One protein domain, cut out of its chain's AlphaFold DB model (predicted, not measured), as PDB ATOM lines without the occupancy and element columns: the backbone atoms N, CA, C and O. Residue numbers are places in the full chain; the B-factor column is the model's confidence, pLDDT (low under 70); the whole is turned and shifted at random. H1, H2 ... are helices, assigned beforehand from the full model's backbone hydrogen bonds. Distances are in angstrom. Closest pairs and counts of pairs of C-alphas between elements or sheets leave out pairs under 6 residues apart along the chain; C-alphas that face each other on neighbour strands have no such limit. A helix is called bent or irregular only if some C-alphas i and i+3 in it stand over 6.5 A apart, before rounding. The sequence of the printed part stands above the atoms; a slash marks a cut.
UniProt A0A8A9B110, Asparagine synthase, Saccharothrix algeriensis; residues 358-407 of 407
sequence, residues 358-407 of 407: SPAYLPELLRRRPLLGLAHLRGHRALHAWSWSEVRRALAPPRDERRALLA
ATOM      1  N   SER A 358      21.084  55.583 -14.056       81.44
ATOM      2  CA  SER A 358      20.100  54.544 -14.365       81.44
ATOM      3  C   SER A 358      19.483  53.982 -13.076       81.44
ATOM      4  O   SER A 358      20.223  53.668 -12.141       81.44
ATOM      5  N   PRO A 359      18.161  53.746 -13.016       85.75
ATOM      6  CA  PRO A 359      17.497  53.191 -11.834       85.75
ATOM      7  C   PRO A 359      17.982  51.777 -11.450       85.75
ATOM      8  O   PRO A 359      17.614  51.264 -10.393       85.75
ATOM      9  N   ALA A 360      18.851  51.152 -12.253       85.31
ATOM     10  CA  ALA A 360      19.464  49.853 -11.988       85.31
ATOM     11  C   ALA A 360      20.248  49.767 -10.661       85.31
ATOM     12  O   ALA A 360      20.434  48.667 -10.139       85.31
ATOM     13  N   TYR A 361      20.688  50.887 -10.070       86.94
ATOM     14  CA  TYR A 361      21.338  50.867  -8.749       86.94
ATOM     15  C   TYR A 361      20.345  50.698  -7.585       86.94
ATOM     16  O   TYR A 361      20.751  50.327  -6.478       86.94
ATOM     17  N   LEU A 362      19.050  50.974  -7.797       90.38
ATOM     18  CA  LEU A 362      18.047  51.032  -6.730       90.38
ATOM     19  C   LEU A 362      17.900  49.716  -5.949       90.38
ATOM     20  O   LEU A 362      17.837  49.795  -4.720       90.38
ATOM     21  N   PRO A 363      17.897  48.511  -6.563       90.62
ATOM     22  CA  PRO A 363      17.815  47.255  -5.813       90.62
ATOM     23  C   PRO A 363      18.992  47.049  -4.852       90.62
ATOM     24  O   PRO A 363      18.805  46.615  -3.714       90.62
ATOM     25  N   GLU A 364      20.213  47.378  -5.286       89.38
ATOM     26  CA  GLU A 364      21.408  47.307  -4.438       89.38
ATOM     27  C   GLU A 364      21.325  48.324  -3.298       89.38
ATOM     28  O   GLU A 364      21.603  47.996  -2.139       89.38
ATOM     29  N   LEU A 365      20.895  49.550  -3.610       91.38
ATOM     30  CA  LEU A 365      20.771  50.620  -2.632       91.38
ATOM     31  C   LEU A 365      19.696  50.318  -1.584       91.38
ATOM     32  O   LEU A 365      19.949  50.508  -0.398       91.38
ATOM     33  N   LEU A 366      18.539  49.790  -1.984       93.56
ATOM     34  CA  LEU A 366      17.485  49.349  -1.067       93.56
ATOM     35  C   LEU A 366      17.979  48.250  -0.121       93.56
ATOM     36  O   LEU A 366      17.614  48.249   1.053       93.56
ATOM     37  N   ARG A 367      18.848  47.351  -0.599       92.06
ATOM     38  CA  ARG A 367      19.415  46.273   0.222       92.06
ATOM     39  C   ARG A 367      20.454  46.772   1.226       92.06
ATOM     40  O   ARG A 367      20.467  46.314   2.361       92.06
ATOM     41  N   ARG A 368      21.340  47.690   0.819       94.38
ATOM     42  CA  ARG A 368      22.438  48.191   1.672       94.38
ATOM     43  C   ARG A 368      22.048  49.379   2.552       94.38
ATOM     44  O   ARG A 368      22.615  49.563   3.624       94.38
ATOM     45  N   ARG A 369      21.144  50.235   2.072       95.12
ATOM     46  CA  ARG A 369      20.759  51.527   2.663       95.12
ATOM     47  C   ARG A 369      19.254  51.774   2.437       95.12
ATOM     48  O   ARG A 369      18.895  52.683   1.690       95.12
ATOM     49  N   PRO A 370      18.358  51.015   3.092       94.62
ATOM     50  CA  PRO A 370      16.932  50.962   2.749       94.62
ATOM     51  C   PRO A 370      16.223  52.319   2.779       94.62
ATOM     52  O   PRO A 370      15.471  52.629   1.861       94.62
ATOM     53  N   LEU A 371      16.495  53.164   3.778       96.75
ATOM     54  CA  LEU A 371      15.879  54.495   3.861       96.75
ATOM     55  C   LEU A 371      16.288  55.402   2.692       96.75
ATOM     56  O   LEU A 371      15.447  56.092   2.120       96.75
ATOM     57  N   LEU A 372      17.567  55.359   2.308       93.62
ATOM     58  CA  LEU A 372      18.082  56.122   1.171       93.62
ATOM     59  C   LEU A 372      17.538  55.563  -0.151       93.62
ATOM     60  O   LEU A 372      17.096  56.324  -1.005       93.62
ATOM     61  N   GLY A 373      17.488  54.235  -0.284       93.50
ATOM     62  CA  GLY A 373      16.892  53.568  -1.440       93.50
ATOM     63  C   GLY A 373      15.412  53.906  -1.623       93.50
ATOM     64  O   GLY A 373      14.985  54.166  -2.743       93.50
ATOM     65  N   LEU A 374      14.631  53.978  -0.539       94.81
ATOM     66  CA  LEU A 374      13.225  54.389  -0.593       94.81
ATOM     67  C   LEU A 374      13.066  55.857  -0.998       94.81
ATOM     68  O   LEU A 374      12.147  56.176  -1.751       94.81
ATOM     69  N   ALA A 375      13.945  56.743  -0.522       94.44
ATOM     70  CA  ALA A 375      13.945  58.146  -0.927       94.44
ATOM     71  C   ALA A 375      14.223  58.295  -2.432       94.44
ATOM     72  O   ALA A 375      13.455  58.950  -3.132       94.44
ATOM     73  N   HIS A 376      15.250  57.612  -2.949       92.75
ATOM     74  CA  HIS A 376      15.588  57.634  -4.374       92.75
ATOM     75  C   HIS A 376      14.494  56.993  -5.238       92.75
ATOM     76  O   HIS A 376      14.122  57.540  -6.272       92.75
ATOM     77  N   LEU A 377      13.917  55.870  -4.795       93.19
ATOM     78  CA  LEU A 377      12.815  55.215  -5.499       93.19
ATOM     79  C   LEU A 377      11.582  56.119  -5.596       93.19
ATOM     80  O   LEU A 377      10.924  56.144  -6.631       93.19
ATOM     81  N   ARG A 378      11.262  56.863  -4.529       93.56
ATOM     82  CA  ARG A 378      10.187  57.864  -4.561       93.56
ATOM     83  C   ARG A 378      10.482  58.965  -5.577       93.56
ATOM     84  O   ARG A 378       9.567  59.324  -6.306       93.56
ATOM     85  N   GLY A 379      11.730  59.431  -5.647       90.88
ATOM     86  CA  GLY A 379      12.190  60.389  -6.655       90.88
ATOM     87  C   GLY A 379      11.967  59.882  -8.080       90.88
ATOM     88  O   GLY A 379      11.221  60.502  -8.825       90.88
ATOM     89  N   HIS A 380      12.506  58.707  -8.425       90.50
ATOM     90  CA  HIS A 380      12.310  58.110  -9.756       90.50
ATOM     91  C   HIS A 380      10.837  57.838 -10.075       90.50
ATOM     92  O   HIS A 380      10.393  58.060 -11.195       90.50
ATOM     93  N   ARG A 381      10.054  57.378  -9.093       92.75
ATOM     94  CA  ARG A 381       8.621  57.148  -9.292       92.75
ATOM     95  C   ARG A 381       7.878  58.447  -9.605       92.75
ATOM     96  O   ARG A 381       6.983  58.415 -10.437       92.75
ATOM     97  N   ALA A 382       8.207  59.542  -8.922       89.19
ATOM     98  CA  ALA A 382       7.610  60.844  -9.195       89.19
ATOM     99  C   ALA A 382       8.043  61.367 -10.570       89.19
ATOM    100  O   ALA A 382       7.183  61.721 -11.366       89.19
ATOM    101  N   LEU A 383       9.348  61.318 -10.865       86.38
ATOM    102  CA  LEU A 383       9.931  61.794 -12.120       86.38
ATOM    103  C   LEU A 383       9.363  61.071 -13.347       86.38
ATOM    104  O   LEU A 383       9.016  61.704 -14.332       86.38
ATOM    105  N   HIS A 384       9.241  59.744 -13.286       86.94
ATOM    106  CA  HIS A 384       8.768  58.935 -14.413       86.94
ATOM    107  C   HIS A 384       7.284  58.554 -14.313       86.94
ATOM    108  O   HIS A 384       6.832  57.665 -15.035       86.94
ATOM    109  N   ALA A 385       6.546  59.141 -13.363       89.62
ATOM    110  CA  ALA A 385       5.148  58.821 -13.065       89.62
ATOM    111  C   ALA A 385       4.849  57.308 -12.922       89.62
ATOM    112  O   ALA A 385       3.757  56.840 -13.246       89.62
ATOM    113  N   TRP A 386       5.806  56.518 -12.414       91.62
ATOM    114  CA  TRP A 386       5.679  55.061 -12.397       91.62
ATOM    115  C   TRP A 386       4.516  54.572 -11.525       91.62
ATOM    116  O   TRP A 386       4.362  54.890 -10.333       91.62
ATOM    117  N   SER A 387       3.750  53.659 -12.100       92.88
ATOM    118  CA  SER A 387       2.835  52.790 -11.380       92.88
ATOM    119  C   SER A 387       3.592  51.806 -10.476       92.88
ATOM    120  O   SER A 387       4.780  51.515 -10.636       92.88
ATOM    121  N   TRP A 388       2.888  51.219  -9.507       91.19
ATOM    122  CA  TRP A 388       3.485  50.209  -8.627       91.19
ATOM    123  C   TRP A 388       3.909  48.927  -9.363       91.19
ATOM    124  O   TRP A 388       4.775  48.194  -8.883       91.19
ATOM    125  N   SER A 389       3.319  48.615 -10.520       91.44
ATOM    126  CA  SER A 389       3.754  47.484 -11.347       91.44
ATOM    127  C   SER A 389       5.089  47.774 -12.033       91.44
ATOM    128  O   SER A 389       5.951  46.894 -12.043       91.44
ATOM    129  N   GLU A 390       5.293  48.994 -12.524       89.50
ATOM    130  CA  GLU A 390       6.556  49.449 -13.116       89.50
ATOM    131  C   GLU A 390       7.664  49.529 -12.076       89.50
ATOM    132  O   GLU A 390       8.743  48.995 -12.310       89.50
ATOM    133  N   VAL A 391       7.371  50.049 -10.881       88.69
ATOM    134  CA  VAL A 391       8.303  50.012  -9.744       88.69
ATOM    135  C   VAL A 391       8.760  48.581  -9.452       88.69
ATOM    136  O   VAL A 391       9.955  48.322  -9.340       88.69
ATOM    137  N   ARG A 392       7.832  47.618  -9.369       88.25
ATOM    138  CA  ARG A 392       8.196  46.205  -9.153       88.25
ATOM    139  C   ARG A 392       9.059  45.650 -10.285       88.25
ATOM    140  O   ARG A 392       9.959  44.864 -10.011       88.25
ATOM    141  N   ARG A 393       8.789  46.039 -11.534       85.31
ATOM    142  CA  ARG A 393       9.565  45.610 -12.704       85.31
ATOM    143  C   ARG A 393      10.976  46.199 -12.686       85.31
ATOM    144  O   ARG A 393      11.919  45.454 -12.912       85.31
ATOM    145  N   ALA A 394      11.116  47.482 -12.366       81.06
ATOM    146  CA  ALA A 394      12.402  48.167 -12.246       81.06
ATOM    147  C   ALA A 394      13.257  47.611 -11.094       81.06
ATOM    148  O   ALA A 394      14.481  47.611 -11.173       81.06
ATOM    149  N   LEU A 395      12.614  47.111 -10.033       85.25
ATOM    150  CA  LEU A 395      13.291  46.485  -8.897       85.25
ATOM    151  C   LEU A 395      13.565  44.985  -9.070       85.25
ATOM    152  O   LEU A 395      14.222  44.384  -8.215       85.25
ATOM    153  N   ALA A 396      13.054  44.366 -10.136       81.50
ATOM    154  CA  ALA A 396      13.338  42.970 -10.423       81.50
ATOM    155  C   ALA A 396      14.830  42.805 -10.772       81.50
ATOM    156  O   ALA A 396      15.419  43.698 -11.383       81.50
ATOM    157  N   PRO A 397      15.465  41.678 -10.398       68.00
ATOM    158  CA  PRO A 397      16.848  41.423 -10.779       68.00
ATOM    159  C   PRO A 397      16.999  41.505 -12.307       68.00
ATOM    160  O   PRO A 397      16.082  41.076 -13.020       68.00
ATOM    161  N   PRO A 398      18.128  42.042 -12.811       61.34
ATOM    162  CA  PRO A 398      18.344  42.185 -14.242       61.34
ATOM    163  C   PRO A 398      18.164  40.825 -14.912       61.34
ATOM    164  O   PRO A 398      18.760  39.823 -14.506       61.34
ATOM    165  N   ARG A 399      17.285  40.779 -15.915       57.12
ATOM    166  CA  ARG A 399      17.177  39.612 -16.786       57.12
ATOM    167  C   ARG A 399      18.466  39.552 -17.593       57.12
ATOM    168  O   ARG A 399      18.919  40.577 -18.085       57.12
ATOM    169  N   ASP A 400      19.050  38.366 -17.704       59.03
ATOM    170  CA  ASP A 400      20.180  38.127 -18.598       59.03
ATOM    171  C   ASP A 400      19.753  38.510 -20.026       59.03
ATOM    172  O   ASP A 400      18.984  37.784 -20.663       59.03
ATOM    173  N   GLU A 401      20.187  39.683 -20.498       51.91
ATOM    174  CA  GLU A 401      19.822  40.240 -21.809       51.91
ATOM    175  C   GLU A 401      20.139  39.254 -22.936       51.91
ATOM    176  O   GLU A 401      19.409  39.159 -23.922       51.91
ATOM    177  N   ARG A 402      21.172  38.424 -22.741       50.44
ATOM    178  CA  ARG A 402      21.578  37.383 -23.682       50.44
ATOM    179  C   ARG A 402      20.534  36.276 -23.811       50.44
ATOM    180  O   ARG A 402      20.347  35.754 -24.902       50.44
ATOM    181  N   ARG A 403      19.839  35.920 -22.725       45.19
ATOM    182  CA  ARG A 403      18.730  34.947 -22.751       45.19
ATOM    183  C   ARG A 403      17.443  35.542 -23.309       45.19
ATOM    184  O   ARG A 403      16.658  34.792 -23.868       45.19
ATOM    185  N   ALA A 404      17.224  36.847 -23.155       47.25
ATOM    186  CA  ALA A 404      16.028  37.524 -23.657       47.25
ATOM    187  C   ALA A 404      16.091  37.824 -25.164       47.25
ATOM    188  O   ALA A 404      15.062  37.795 -25.818       47.25
ATOM    189  N   LEU A 405      17.282  38.082 -25.716       45.59
ATOM    190  CA  LEU A 405      17.487  38.245 -27.164       45.59
ATOM    191  C   LEU A 405      17.455  36.915 -27.940       45.59
ATOM    192  O   LEU A 405      17.291  36.924 -29.157       45.59
ATOM    193  N   LEU A 406      17.665  35.785 -27.255       47.66
ATOM    194  CA  LEU A 406      17.691  34.436 -27.839       47.66
ATOM    195  C   LEU A 406      16.395  33.635 -27.615       47.66
ATOM    196  O   LEU A 406      16.318  32.496 -28.076       47.66
ATOM    197  N   ALA A 407      15.427  34.188 -26.881       40.88
ATOM    198  CA  ALA A 407      14.109  33.603 -26.618       40.88
ATOM    199  C   ALA A 407      13.049  34.338 -27.437       40.88
ATOM    200  O   ALA A 407      12.099  33.656 -27.883       40.88
TER     201      ALA A 407
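What this domain is: This is residues 358 to 407 of the 407 residues of the protein "Asparagine synthase" of Saccharothrix algeriensis (UniProt A0A8A9B110). A helical hairpin of H1 and H2 makes most of a small body, with the short helix H3 set crosswise near the hairpin's open end, and a tail sticks out from this body with residues 399 to 407, of which 401 to 404 belong to the small helix H4. The tail makes much of the length: the C-alphas span 37 by 25 by 16 A, while the body of 41 residues without it spans 25 by 21 by 16 A. The printed part has 50 residues with four named helices, H1, H2, H3 and H4 along the chain, and no named strand; its class is all helix. The whole is loose, with a radius of gyration of the C-alphas of 12.2 A.

How they stand to each other: H1, residues 359 to 368, and H2, residues 370 to 383, touch and form a helical hairpin, with a shallow tilt of 22 degrees, opposite ways. Their closest C-alphas, those of Leu 366 and Gly 373, are 4.3 A apart. H3, residues 388 to 394, is close to H1 but not clearly touching it; their closest C-alphas, those of Pro 359 and Ala 394, are 7.2 A apart, and their lines are about perpendicular at 86 degrees. H3 is also close to H2 but not clearly touching it, with the closest C-alphas, those of Arg 381 and Val 391, 7.2 A apart; their lines are only just about perpendicular, at 72 degrees. H4, residues 401 to 404, stands free and is apart from H1, H2 and H3. In H2 and H3 every O i to N i+4 pair is within hydrogen-bond range, in H1 4 of 6 are, and H4 is too short for such a pair.

Where its parts are: H1 begins at C-alpha 359, at (17.497, 53.191, -11.834), and is 15.2 A long from first to last C-alpha. It is irregular, but only just: C-alphas 360 and 363 are 6.9 A apart. H2, the longest helix with 14 residues, begins at C-alpha 370, at (16.932, 50.962, 2.749), and is 19.7 A long. H3 runs from Trp 388 to Ala 394, 9.8 A. H4 runs from Glu 401 to Ala 404, 5.0 A, and ends at C-alpha 404, at (16.028, 37.524, -23.657).

The domain as a whole: The two C-alphas farthest apart, those of Leu 371 and Leu 406, are 37.6 A apart. The printed part has no cut, and it ends at residue 407, the chain's last. The links from H1 to H2 and from H2 to H3 are tight, and the link from H3 to H4, with 6 residues, is short. The mean pLDDT of the printed part is 81.8; residues 397 to 407 are under 70, and the mean of H4 is 49.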